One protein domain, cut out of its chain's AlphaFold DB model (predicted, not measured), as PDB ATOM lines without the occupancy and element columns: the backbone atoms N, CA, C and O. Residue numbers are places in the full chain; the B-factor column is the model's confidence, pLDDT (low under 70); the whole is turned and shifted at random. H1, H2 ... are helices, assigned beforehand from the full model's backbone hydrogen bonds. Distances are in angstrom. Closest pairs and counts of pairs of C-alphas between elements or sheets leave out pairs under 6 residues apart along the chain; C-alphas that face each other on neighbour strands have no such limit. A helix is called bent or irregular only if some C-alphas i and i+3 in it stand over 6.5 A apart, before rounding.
ATOM      1  N   ASN A  50      25.273  44.025  -7.109       92.94
ATOM      2  CA  ASN A  50      25.246  45.070  -8.133       92.94
ATOM      3  C   ASN A  50      26.624  45.304  -8.769       92.94
ATOM      4  O   ASN A  50      26.715  45.503  -9.975       92.94
ATOM      5  N   PHE A  51      27.697  45.252  -7.970       94.38
ATOM      6  CA  PHE A  51      29.062  45.390  -8.477       94.38
ATOM      7  C   PHE A  51      29.409  44.273  -9.460       94.38
ATOM      8  O   PHE A  51      29.904  44.551 -10.547       94.38
ATOM      9  N   LEU A  52      29.145  43.019  -9.078       96.62
ATOM     10  CA  LEU A  52      29.437  41.851  -9.910       96.62
ATOM     11  C   LEU A  52      28.672  41.906 -11.232       96.62
ATOM     12  O   LEU A  52      29.265  41.708 -12.287       96.62
ATOM     13  N   LEU A  53      27.380  42.232 -11.163       96.12
ATOM     14  CA  LEU A  53      26.512  42.325 -12.333       96.12
ATOM     15  C   LEU A  53      26.922  43.466 -13.270       96.12
ATOM     16  O   LEU A  53      26.955  43.274 -14.484       96.12
ATOM     17  N   LEU A  54      27.288  44.636 -12.731       94.44
ATOM     18  CA  LEU A  54      27.759  45.753 -13.552       94.44
ATOM     19  C   LEU A  54      29.122  45.456 -14.190       94.44
ATOM     20  O   LEU A  54      29.328  45.768 -15.358       94.44
ATOM     21  N   GLU A  55      30.053  44.853 -13.448       95.56
ATOM     22  CA  GLU A  55      31.362  44.469 -13.986       95.56
ATOM     23  C   GLU A  55      31.209  43.449 -15.120       95.56
ATOM     24  O   GLU A  55      31.766  43.659 -16.197       95.56
ATOM     25  N   ALA A  56      30.399  42.406 -14.918       95.94
ATOM     26  CA  ALA A  56      30.091  41.413 -15.944       95.94
ATOM     27  C   ALA A  56      29.465  42.060 -17.194       95.94
ATOM     28  O   ALA A  56      29.934  41.840 -18.308       95.94
ATOM     29  N   GLN A  57      28.480  42.945 -17.021       93.81
ATOM     30  CA  GLN A  57      27.867  43.674 -18.134       93.81
ATOM     31  C   GLN A  57      28.880  44.535 -18.904       93.81
ATOM     32  O   GLN A  57      28.854  44.597 -20.131       93.81
ATOM     33  N   VAL A  58      29.768  45.242 -18.203       93.44
ATOM     34  CA  VAL A  58      30.780  46.092 -18.846       93.44
ATOM     35  C   VAL A  58      31.807  45.246 -19.606       93.44
ATOM     36  O   VAL A  58      32.292  45.683 -20.648       93.44
ATOM     37  N   LEU A  59      32.114  44.040 -19.124       94.44
ATOM     38  CA  LEU A  59      33.034  43.111 -19.778       94.44
ATOM     39  C   LEU A  59      32.488  42.508 -21.079       94.44
ATOM     40  O   LEU A  59      33.301  42.064 -21.889       94.44
ATOM     41  N   LEU A  60      31.175  42.569 -21.344       90.44
ATOM     42  CA  LEU A  60      30.605  42.152 -22.638       90.44
ATOM     43  C   LEU A  60      31.291  42.856 -23.818       90.44
ATOM     44  O   LEU A  60      31.561  42.231 -24.835       90.44
ATOM     45  N   SER A  61      31.664  44.135 -23.676       88.06
ATOM     46  CA  SER A  61      32.352  44.872 -24.748       88.06
ATOM     47  C   SER A  61      33.801  44.437 -24.979       88.06
ATOM     48  O   SER A  61      34.457  44.961 -25.875       88.06
ATOM     49  N   LYS A  62      34.343  43.590 -24.104       89.00
ATOM     50  CA  LYS A  62      35.707  43.058 -24.179       89.00
ATOM     51  C   LYS A  62      35.736  41.578 -24.554       89.00
ATOM     52  O   LYS A  62      36.828  41.031 -24.651       89.00
ATOM     53  N   SER A  63      34.572  40.948 -24.729       91.94
ATOM     54  CA  SER A  63      34.442  39.521 -25.047       91.94
ATOM     55  C   SER A  63      35.167  38.592 -24.060       91.94
ATOM     56  O   SER A  63      35.601  37.504 -24.422       91.94
ATOM     57  N   ASP A  64      35.306  39.010 -22.797       94.62
ATOM     58  CA  ASP A  64      35.911  38.201 -21.727       94.62
ATOM     59  C   ASP A  64      34.848  37.275 -21.109       94.62
ATOM     60  O   ASP A  64      34.425  37.445 -19.962       94.62
ATOM     61  N   PHE A  65      34.332  36.347 -21.920       95.75
ATOM     62  CA  PHE A  65      33.161  35.525 -21.586       95.75
ATOM     63  C   PHE A  65      33.384  34.629 -20.365       95.75
ATOM     64  O   PHE A  65      32.487  34.495 -19.532       95.75
ATOM     65  N   GLU A  66      34.597  34.110 -20.183       96.06
ATOM     66  CA  GLU A  66      34.960  33.319 -19.003       96.06
ATOM     67  C   GLU A  66      34.775  34.140 -17.719       96.06
ATOM     68  O   GLU A  66      34.097  33.721 -16.774       96.06
ATOM     69  N   LYS A  67      35.297  35.371 -17.693       96.75
ATOM     70  CA  LYS A  67      35.163  36.244 -16.526       96.75
ATOM     71  C   LYS A  67      33.723  36.704 -16.306       96.75
ATOM     72  O   LYS A  67      33.287  36.795 -15.157       96.75
ATOM     73  N   ILE A  68      32.972  36.971 -17.376       97.00
ATOM     74  CA  ILE A  68      31.539  37.314 -17.302       97.00
ATOM     75  C   ILE A  68      30.766  36.193 -16.608       97.00
ATOM     76  O   ILE A  68      30.031  36.457 -15.650       97.00
ATOM     77  N   LYS A  69      30.978  34.946 -17.036       97.00
ATOM     78  CA  LYS A  69      30.349  33.763 -16.450       97.00
ATOM     79  C   LYS A  69      30.705  33.612 -14.972       97.00
ATOM     80  O   LYS A  69      29.807  33.501 -14.138       97.00
ATOM     81  N   GLN A  70      31.989  33.695 -14.620       97.50
ATOM     82  CA  GLN A  70      32.453  33.583 -13.231       97.50
ATOM     83  C   GLN A  70      31.837  34.651 -12.312       97.50
ATOM     84  O   GLN A  70      31.353  34.339 -11.219       97.50
ATOM     85  N   LEU A  71      31.826  35.915 -12.746       97.94
ATOM     86  CA  LEU A  71      31.247  37.017 -11.972       97.94
ATOM     87  C   LEU A  71      29.734  36.856 -11.796       97.94
ATOM     88  O   LEU A  71      29.213  37.116 -10.709       97.94
ATOM     89  N   SER A  72      29.045  36.399 -12.839       97.31
ATOM     90  CA  SER A  72      27.592  36.209 -12.834       97.31
ATOM     91  C   SER A  72      27.173  35.027 -11.956       97.31
ATOM     92  O   SER A  72      26.235  35.155 -11.170       97.31
ATOM     93  N   LEU A  73      27.925  33.921 -11.971       97.44
ATOM     94  CA  LEU A  73      27.733  32.797 -11.043       97.44
ATOM     95  C   LEU A  73      27.939  33.225  -9.584       97.44
ATOM     96  O   LEU A  73      27.145  32.879  -8.707       97.44
ATOM     97  N   LEU A  74      28.967  34.036  -9.313       97.88
ATOM     98  CA  LEU A  74      29.197  34.582  -7.975       97.88
ATOM     99  C   LEU A  74      28.076  35.540  -7.539       97.88
ATOM    100  O   LEU A  74      27.720  35.584  -6.356       97.88
ATOM    101  N   ALA A  75      27.517  36.316  -8.471       97.38
ATOM    102  CA  ALA A  75      26.361  37.163  -8.201       97.38
ATOM    103  C   ALA A  75      25.138  36.311  -7.843       97.38
ATOM    104  O   ALA A  75      24.498  36.587  -6.829       97.38
ATOM    105  N   LEU A  76      24.873  35.245  -8.604       96.75
ATOM    106  CA  LEU A  76      23.765  34.318  -8.376       96.75
ATOM    107  C   LEU A  76      23.848  33.650  -6.995       96.75
ATOM    108  O   LEU A  76      22.873  33.652  -6.241       96.75
ATOM    109  N   ASP A  77      25.034  33.177  -6.599       97.25
ATOM    110  CA  ASP A  77      25.273  32.629  -5.257       97.25
ATOM    111  C   ASP A  77      24.959  33.653  -4.149       97.25
ATOM    112  O   ASP A  77      24.274  33.352  -3.164       97.25
ATOM    113  N   LYS A  78      25.401  34.905  -4.324       97.56
ATOM    114  CA  LYS A  78      25.124  35.994  -3.374       97.56
ATOM    115  C   LYS A  78      23.647  36.382  -3.329       97.56
ATOM    116  O   LYS A  78      23.156  36.681  -2.242       97.56
ATOM    117  N   ILE A  79      22.946  36.383  -4.463       96.62
ATOM    118  CA  ILE A  79      21.503  36.654  -4.538       96.62
ATOM    119  C   ILE A  79      20.739  35.599  -3.734       96.62
ATOM    120  O   ILE A  79      19.949  35.948  -2.851       96.62
ATOM    121  N   ASN A  80      21.053  34.320  -3.954       94.56
ATOM    122  CA  ASN A  80      20.423  33.202  -3.252       94.56
ATOM    123  C   ASN A  80      20.612  33.308  -1.730       94.56
ATOM    124  O   ASN A  80      19.652  33.167  -0.966       94.56
ATOM    125  N   LYS A  81      21.826  33.659  -1.289       96.31
ATOM    126  CA  LYS A  81      22.186  33.836   0.130       96.31
ATOM    127  C   LYS A  81      21.721  35.162   0.742       96.31
ATOM    128  O   LYS A  81      21.803  35.330   1.962       96.31
ATOM    129  N   SER A  82      21.258  36.116  -0.063       95.44
ATOM    130  CA  SER A  82      20.885  37.446   0.419       95.44
ATOM    131  C   SER A  82      19.686  37.380   1.367       95.44
ATOM    132  O   SER A  82      18.680  36.734   1.078       95.44
ATOM    133  N   LYS A  83      19.779  38.084   2.497       94.31
ATOM    134  CA  LYS A  83      18.663  38.285   3.441       94.31
ATOM    135  C   LYS A  83      18.002  39.657   3.298       94.31
ATOM    136  O   LYS A  83      17.027  39.923   3.987       94.31
ATOM    137  N   VAL A  84      18.569  40.526   2.460       93.31
ATOM    138  CA  VAL A  84      18.109  41.911   2.276       93.31
ATOM    139  C   VAL A  84      17.243  42.082   1.036       93.31
ATOM    140  O   VAL A  84      16.447  43.006   1.000       93.31
ATOM    141  N   LEU A  85      17.394  41.199   0.045       93.69
ATOM    142  CA  LEU A  85      16.573  41.211  -1.162       93.69
ATOM    143  C   LEU A  85      15.246  40.507  -0.896       93.69
ATOM    144  O   LEU A  85      15.232  39.398  -0.342       93.69
ATOM    145  N   ASN A  86      14.157  41.121  -1.341       94.31
ATOM    146  CA  ASN A  86      12.843  40.497  -1.348       94.31
ATOM    147  C   ASN A  86      12.753  39.403  -2.436       94.31
ATOM    148  O   ASN A  86      13.675  39.203  -3.231       94.31
ATOM    149  N   LYS A  87      11.651  38.643  -2.455       94.00
ATOM    150  CA  LYS A  87      11.482  37.522  -3.395       94.00
ATOM    151  C   LYS A  87      11.542  37.981  -4.858       94.00
ATOM    152  O   LYS A  87      12.243  37.351  -5.645       94.00
ATOM    153  N   SER A  88      10.843  39.058  -5.204       94.00
ATOM    154  CA  SER A  88      10.778  39.577  -6.572       94.00
ATOM    155  C   SER A  88      12.129  40.127  -7.035       94.00
ATOM    156  O   SER A  88      12.575  39.799  -8.130       94.00
ATOM    157  N   GLU A  89      12.847  40.859  -6.179       94.44
ATOM    158  CA  GLU A  89      14.208  41.340  -6.462       94.44
ATOM    159  C   GLU A  89      15.195  40.192  -6.679       94.44
ATOM    160  O   GLU A  89      16.035  40.258  -7.576       94.44
ATOM    161  N   LYS A  90      15.095  39.122  -5.876       95.00
ATOM    162  CA  LYS A  90      15.923  37.927  -6.072       95.00
ATOM    163  C   LYS A  90      15.679  37.317  -7.441       95.00
ATOM    164  O   LYS A  90      16.641  37.070  -8.153       95.00
ATOM    165  N   VAL A  91      14.418  37.096  -7.815       94.31
ATOM    166  CA  VAL A  91      14.087  36.516  -9.122       94.31
ATOM    167  C   VAL A  91      14.577  37.421 -10.254       94.31
ATOM    168  O   VAL A  91      15.237  36.923 -11.160       94.31
ATOM    169  N   TYR A  92      14.341  38.734 -10.172       94.38
ATOM    170  CA  TYR A  92      14.773  39.688 -11.196       94.38
ATOM    171  C   TYR A  92      16.296  39.695 -11.393       94.38
ATOM    172  O   TYR A  92      16.791  39.536 -12.509       94.38
ATOM    173  N   LEU A  93      17.061  39.846 -10.308       94.75
ATOM    174  CA  LEU A  93      18.523  39.879 -10.384       94.75
ATOM    175  C   LEU A  93      19.104  38.515 -10.773       94.75
ATOM    176  O   LEU A  93      20.110  38.472 -11.481       94.75
ATOM    177  N   SER A  94      18.481  37.413 -10.340       95.56
ATOM    178  CA  SER A  94      18.860  36.066 -10.775       95.56
ATOM    179  C   SER A  94      18.624  35.882 -12.267       95.56
ATOM    180  O   SER A  94      19.493  35.339 -12.935       95.56
ATOM    181  N   LEU A  95      17.500  36.367 -12.802       93.88
ATOM    182  CA  LEU A  95      17.216  36.317 -14.234       93.88
ATOM    183  C   LEU A  95      18.284  37.073 -15.031       93.88
ATOM    184  O   LEU A  95      18.866  36.508 -15.951       93.88
ATOM    185  N   TYR A  96      18.619  38.297 -14.616       94.81
ATOM    186  CA  TYR A  96      19.681  39.074 -15.259       94.81
ATOM    187  C   TYR A  96      21.054  38.376 -15.189       94.81
ATOM    188  O   TYR A  96      21.793  38.343 -16.173       94.81
ATOM    189  N   ALA A  97      21.403  37.781 -14.043       95.44
ATOM    190  CA  ALA A  97      22.633  37.002 -13.899       95.44
ATOM    191  C   ALA A  97      22.646  35.770 -14.819       95.44
ATOM    192  O   ALA A  97      23.662  35.488 -15.450       95.44
ATOM    193  N   THR A  98      21.522  35.055 -14.913       95.06
ATOM    194  CA  THR A  98      21.344  33.913 -15.815       95.06
ATOM    195  C   THR A  98      21.509  34.324 -17.274       95.06
ATOM    196  O   THR A  98      22.188  33.623 -18.020       95.06
ATOM    197  N   ASP A  99      20.964  35.471 -17.682       93.62
ATOM    198  CA  ASP A  99      21.125  35.972 -19.050       93.62
ATOM    199  C   ASP A  99      22.594  36.251 -19.388       93.62
ATOM    200  O   ASP A  99      23.064  35.854 -20.453       93.62
ATOM    201  N   LEU A 100      23.351  36.848 -18.462       95.00
ATOM    202  CA  LEU A 100      24.793  37.051 -18.635       95.00
ATOM    203  C   LEU A 100      25.573  35.729 -18.726       95.00
ATOM    204  O   LEU A 100      26.522  35.641 -19.504       95.00
ATOM    205  N   ILE A 101      25.187  34.705 -17.955       95.06
ATOM    206  CA  ILE A 101      25.812  33.374 -18.022       95.06
ATOM    207  C   ILE A 101      25.524  32.719 -19.371       95.06
ATOM    208  O   ILE A 101      26.452  32.254 -20.025       95.06
ATOM    209  N   ASN A 102      24.265  32.714 -19.802       94.31
ATOM    210  CA  ASN A 102      23.868  32.094 -21.062       94.31
ATOM    211  C   ASN A 102      24.532  32.792 -22.257       94.31
ATOM    212  O   ASN A 102      25.042  32.111 -23.140       94.31
ATOM    213  N   LEU A 103      24.635  34.124 -22.247       92.88
ATOM    214  CA  LEU A 103      25.401  34.856 -23.262       92.88
ATOM    215  C   LEU A 103      26.881  34.483 -23.268       92.88
ATOM    216  O   LEU A 103      27.477  34.354 -24.334       92.88
ATOM    217  N   ALA A 104      27.482  34.316 -22.090       94.25
ATOM    218  CA  ALA A 104      28.862  33.873 -21.998       94.25
ATOM    219  C   ALA A 104      29.046  32.444 -22.530       94.25
ATOM    220  O   ALA A 104      30.057  32.186 -23.167       94.25
ATOM    221  N   ILE A 105      28.084  31.541 -22.317       93.50
ATOM    222  CA  ILE A 105      28.092  30.184 -22.888       93.50
ATOM    223  C   ILE A 105      28.009  30.231 -24.412       93.50
ATOM    224  O   ILE A 105      28.880  29.679 -25.077       93.50
ATOM    225  N   ILE A 106      27.024  30.952 -24.951       92.06
ATOM    226  CA  ILE A 106      26.782  31.050 -26.395       92.06
ATOM    227  C   ILE A 106      27.982  31.679 -27.112       92.06
ATOM    228  O   ILE A 106      28.481  31.133 -28.091       92.06
ATOM    229  N   HIS A 107      28.466  32.827 -26.634       91.06
ATOM    230  CA  HIS A 107      29.532  33.562 -27.320       91.06
ATOM    231  C   HIS A 107      30.946  33.123 -26.934       91.06
ATOM    232  O   HIS A 107      31.891  33.399 -27.673       91.06
ATOM    233  N   GLY A 108      31.103  32.466 -25.785       91.31
ATOM    234  CA  GLY A 108      32.359  31.859 -25.353       91.31
ATOM    235  C   GLY A 108      32.605  30.470 -25.934       91.31
ATOM    236  O   GLY A 108      33.676  29.924 -25.684       91.31
ATOM    237  N   ASP A 109      31.644  29.915 -26.685       89.00
ATOM    238  CA  ASP A 109      31.671  28.545 -27.220       89.00
ATOM    239  C   ASP A 109      31.955  27.506 -26.119       89.00
ATOM    240  O   ASP A 109      32.744  26.568 -26.263       89.00
ATOM    241  N   PHE A 110      31.339  27.715 -24.950       87.94
ATOM    242  CA  PHE A 110      31.412  26.746 -23.866       87.94
ATOM    243  C   PHE A 110      30.472  25.591 -24.208       87.94
ATOM    244  O   PHE A 110      29.275  25.798 -24.387       87.94
ATOM    245  N   ASN A 111      30.999  24.366 -24.271       90.19
ATOM    246  CA  ASN A 111      30.203  23.152 -24.474       90.19
ATOM    247  C   ASN A 111      29.428  22.783 -23.191       90.19
ATOM    248  O   ASN A 111      29.696  21.769 -22.547       90.19
ATOM    249  N   GLU A 112      28.524  23.665 -22.776       91.38
ATOM    250  CA  GLU A 112      27.733  23.589 -21.553       91.38
ATOM    251  C   GLU A 112      26.263  23.881 -21.853       91.38
ATOM    252  O   GLU A 112      25.930  24.656 -22.748       91.38
ATOM    253  N   GLU A 113      25.366  23.268 -21.084       91.12
ATOM    254  CA  GLU A 113      23.934  23.531 -21.203       91.12
ATOM    255  C   GLU A 113      23.572  24.925 -20.672       91.12
ATOM    256  O   GLU A 113      24.110  25.396 -19.664       91.12
ATOM    257  N   LEU A 114      22.608  25.574 -21.330       91.75
ATOM    258  CA  LEU A 114      22.083  26.861 -20.886       91.75
ATOM    259  C   LEU A 114      21.305  26.713 -19.576       91.75
ATOM    260  O   LEU A 114      20.516  25.787 -19.385       91.75
ATOM    261  N   LEU A 115      21.479  27.685 -18.684       90.88
ATOM    262  CA  LEU A 115      20.763  27.719 -17.419       90.88
ATOM    263  C   LEU A 115      19.286  28.095 -17.628       90.88
ATOM    264  O   LEU A 115      18.979  28.989 -18.431       90.88
ATOM    265  N   PRO A 116      18.358  27.484 -16.864       88.12
ATOM    266  CA  PRO A 116      16.939  27.798 -16.953       88.12
ATOM    267  C   PRO A 116      16.654  29.226 -16.473       88.12
ATOM    268  O   PRO A 116      17.158  29.683 -15.444       88.12
ATOM    269  N   ARG A 117      15.785  29.928 -17.206       81.44
ATOM    270  CA  ARG A 117      15.352  31.297 -16.892       81.44
ATOM    271  C   ARG A 117      14.107  31.278 -15.997       81.44
ATOM    272  O   ARG A 117      13.052  30.807 -16.416       81.44
ATOM    273  N   LEU A 118      14.213  31.822 -14.783       77.81
ATOM    274  CA  LEU A 118      13.078  32.014 -13.867       77.81
ATOM    275  C   LEU A 118      12.248  33.232 -14.305       77.81
ATOM    276  O   LEU A 118      12.817  34.294 -14.533       77.81
ATOM    277  N   LYS A 119      10.919  33.097 -14.415       72.88
ATOM    278  CA  LYS A 119      10.053  34.157 -14.981       72.88
ATOM    279  C   LYS A 119       8.999  34.717 -14.023       72.88
ATOM    280  O   LYS A 119       8.463  35.787 -14.290       72.88
ATOM    281  N   ASP A 120       8.742  34.051 -12.901       83.44
ATOM    282  CA  ASP A 120       7.623  34.413 -12.029       83.44
ATOM    283  C   ASP A 120       8.051  35.396 -10.931       83.44
ATOM    284  O   ASP A 120       8.579  35.001  -9.885       83.44
ATOM    285  N   PHE A 121       7.806  36.687 -11.162       86.69
ATOM    286  CA  PHE A 121       7.954  37.745 -10.160       86.69
ATOM    287  C   PHE A 121       6.958  38.886 -10.381       86.69
ATOM    288  O   PHE A 121       6.519  39.137 -11.502       86.69
ATOM    289  N   ASP A 122       6.619  39.598  -9.304       88.31
ATOM    290  CA  ASP A 122       5.838  40.832  -9.392       88.31
ATOM    291  C   ASP A 122       6.790  42.007  -9.625       88.31
ATOM    292  O   ASP A 122       7.597  42.343  -8.756       88.31
ATOM    293  N   SER A 123       6.717  42.632 -10.802       86.81
ATOM    294  CA  SER A 123       7.584  43.757 -11.158       86.81
ATOM    295  C   SER A 123       7.365  44.988 -10.278       86.81
ATOM    296  O   SER A 123       8.261  45.817 -10.192       86.81
ATOM    297  N   ARG A 124       6.204  45.114  -9.617       90.44
ATOM    298  CA  ARG A 124       5.899  46.230  -8.702       90.44
ATOM    299  C   ARG A 124       6.697  46.160  -7.401       90.44
ATOM    300  O   ARG A 124       6.873  47.179  -6.745       90.44
ATOM    301  N   ASP A 125       7.187  44.971  -7.059       91.56
ATOM    302  CA  ASP A 125       7.997  44.719  -5.865       91.56
ATOM    303  C   ASP A 125       9.508  44.774  -6.160       91.56
ATOM    304  O   ASP A 125      10.326  44.428  -5.305       91.56
ATOM    305  N   VAL A 126       9.900  45.174  -7.371       91.31
ATOM    306  CA  VAL A 126      11.301  45.325  -7.776       91.31
ATOM    307  C   VAL A 126      11.651  46.807  -7.785       91.31
ATOM    308  O   VAL A 126      10.945  47.611  -8.383       91.31
ATOM    309  N   ASP A 127      12.761  47.176  -7.143       90.38
ATOM    310  CA  ASP A 127      13.258  48.552  -7.160       90.38
ATOM    311  C   ASP A 127      13.515  49.038  -8.596       90.38
ATOM    312  O   ASP A 127      14.294  48.430  -9.338       90.38
ATOM    313  N   ASP A 128      12.920  50.177  -8.964       88.25
ATOM    314  CA  ASP A 128      13.001  50.755 -10.310       88.25
ATOM    315  C   ASP A 128      14.438  50.951 -10.818       88.25
ATOM    316  O   ASP A 128      14.725  50.908 -12.021       88.25
ATOM    317  N   ARG A 129      15.385  51.147  -9.895       86.38
ATOM    318  CA  ARG A 129      16.807  51.291 -10.217       86.38
ATOM    319  C   ARG A 129      17.370  50.033 -10.872       86.38
ATOM    320  O   ARG A 129      18.289  50.150 -11.682       86.38
ATOM    321  N   TYR A 130      16.839  48.851 -10.566       89.12
ATOM    322  CA  TYR A 130      17.285  47.609 -11.190       89.12
ATOM    323  C   TYR A 130      16.902  47.529 -12.664       89.12
ATOM    324  O   TYR A 130      17.756  47.152 -13.464       89.12
ATOM    325  N   PHE A 131      15.713  47.988 -13.058       87.69
ATOM    326  CA  PHE A 131      15.349  48.072 -14.479       87.69
ATOM    327  C   PHE A 131      16.251  49.045 -15.244       87.69
ATOM    328  O   PHE A 131      16.609  48.800 -16.395       87.69
ATOM    329  N   LYS A 132      16.668  50.136 -14.592       84.44
ATOM    330  CA  LYS A 132      17.559  51.135 -15.194       84.44
ATOM    331  C   LYS A 132      18.993  50.632 -15.377       84.44
ATOM    332  O   LYS A 132      19.617  50.934 -16.392       84.44
ATOM    333  N   TYR A 133      19.548  49.948 -14.377       80.75
ATOM    334  CA  TYR A 133      20.971  49.584 -14.365       80.75
ATOM    335  C   TYR A 133      21.252  48.173 -14.873       80.75
ATOM    336  O   TYR A 133      22.330  47.932 -15.408       80.75
ATOM    337  N   PHE A 134      20.284  47.270 -14.745       89.00
ATOM    338  CA  PHE A 134      20.376  45.873 -15.159       89.00
ATOM    339  C   PHE A 134      19.188  45.533 -16.064       89.00
ATOM    340  O   PHE A 134      18.329  44.737 -15.675       89.00
ATOM    341  N   PRO A 135      19.072  46.185 -17.236       85.50
ATOM    342  CA  PRO A 135      17.978  45.911 -18.155       85.50
ATOM    343  C   PRO A 135      18.095  44.474 -18.665       85.50
ATOM    344  O   PRO A 135      19.160  44.073 -19.132       85.50
ATOM    345  N   LEU A 136      17.007  43.706 -18.569       80.88
ATOM    346  CA  LEU A 136      16.953  42.360 -19.144       80.88
ATOM    347  C   LEU A 136      17.319  42.418 -20.630       80.88
ATOM    348  O   LEU A 136      16.905  43.335 -21.340       80.88
ATOM    349  N   LEU A 137      18.125  41.458 -21.070       75.25
ATOM    350  CA  LEU A 137      18.692  41.450 -22.414       75.25
ATOM    351  C   LEU A 137      17.625  40.973 -23.416       75.25
ATOM    352  O   LEU A 137      16.753  40.175 -23.061       75.25
ATOM    353  N   ASP A 138      17.640  41.537 -24.630       65.38
ATOM    354  CA  ASP A 138      16.599  41.295 -25.639       65.38
ATOM    355  C   ASP A 138      16.477  39.798 -25.953       65.38
ATOM    356  O   ASP A 138      17.457  39.125 -26.260       65.38
ATOM    357  N   ARG A 139      15.245  39.294 -25.852       58.75
ATOM    358  CA  ARG A 139      14.898  37.864 -25.813       58.75
ATOM    359  C   ARG A 139      14.712  37.245 -27.200       58.75
ATOM    360  O   ARG A 139      14.709  36.028 -27.308       58.75
ATOM    361  N   ASP A 140      14.564  38.081 -28.227       48.28
ATOM    362  CA  ASP A 140      13.959  37.701 -29.511       48.28
ATOM    363  C   ASP A 140      14.972  37.529 -30.659       48.28
ATOM    364  O   ASP A 140      14.578  37.429 -31.819       48.28
ATOM    365  N   LYS A 141      16.281  37.529 -30.373       45.47
ATOM    366  CA  LYS A 141      17.325  37.360 -31.406       45.47
ATOM    367  C   LYS A 141      18.058  36.022 -31.379       45.47
ATOM    368  O   LYS A 141      18.743  35.731 -32.350       45.47
ATOM    369  N   ASP A 142      17.872  35.225 -30.330       42.22
ATOM    370  CA  ASP A 142      18.560  33.935 -30.173       42.22
ATOM    371  C   ASP A 142      17.646  32.724 -30.473       42.22
ATOM    372  O   ASP A 142      18.117  31.591 -30.459       42.22
ATOM    373  N   ASP A 143      16.360  32.962 -30.778       37.00
ATOM    374  CA  ASP A 143      15.366  31.944 -31.176       37.00
ATOM    375  C   ASP A 143      15.109  31.911 -32.713       37.00
ATOM    376  O   ASP A 143      14.125  31.311 -33.156       37.00
ATOM    377  N   MET A 144      15.956  32.554 -33.540       33.94
ATOM    378  CA  MET A 144      15.895  32.495 -35.020       33.94
ATOM    379  C   MET A 144      17.128  31.850 -35.648       33.94
ATOM    380  O   MET A 144      18.251  32.300 -35.332       33.94
TER     381      MET A 144
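This is residues 50 to 144 of the 144 residues of an uncharacterized protein of Bermanella marisrubri (UniProt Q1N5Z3). Three helices, H1, H2 and H3, make an up-and-down bundle, with H2 packed on both of the others. From the end of H3, the longest helix, an extended stretch, residues 109 to 127, runs back toward the end where H3 began and leads to a short helix, H4, near H1 and H3. The printed part has 95 residues with four named helices, in the order H1, H2, H3, H4, and no named strand; the class is all helix. It is compact, with a radius of gyration of the C-alphas of 12.9 A and spans of 35 by 28 by 23 A.

H1, residues 50 to 62, begins at C-alpha 50 (25.246, 45.070, -8.133) and is 19.3 A long; it is neither bent nor irregular, but only just: C-alphas 58 and 61 are 6.2 A apart. H2, residues 65 to 81, is 24.4 A long. H3, residues 87 to 108, is 30.8 A long. H4, residues 128 to 133, ends at C-alpha 133 (20.971, 49.584, -14.365).

H1 and H2, a hairpin, touch at a shallow tilt of 14 degrees, opposite ways; their closest C-alphas, of Ala 56 and Ile 68, are 4.6 A apart. H2 and H3, also a hairpin, touch at 18 degrees, a shallow tilt, opposite ways, closest at the C-alphas of Phe 65 and Ala 104, 4.6 A. H1 and H3 only just touch, with 3 pairs of C-alphas within 8 A, through residues 53 to 57 and 97 to 100 alone; the closest C-alphas, of Leu 53 and Ala 97, are 6.8 A apart. H4 is close to H1 but not clearly touching, with the C-alphas of Leu 54 and Tyr 133 closest at 7.8 A. H4 and H2 are apart. Each O i to N i+4 pair is within hydrogen-bond range in H2, H3 and H4, and 7 of 9 in H1.

The C-alphas farthest apart, of Lys 83 and Met 144, the chain's last residue, are 39.0 A apart. The printed part has no cut; the link from H3 to H4 is long. Confidence is low, under 70, at residues 138 to 144.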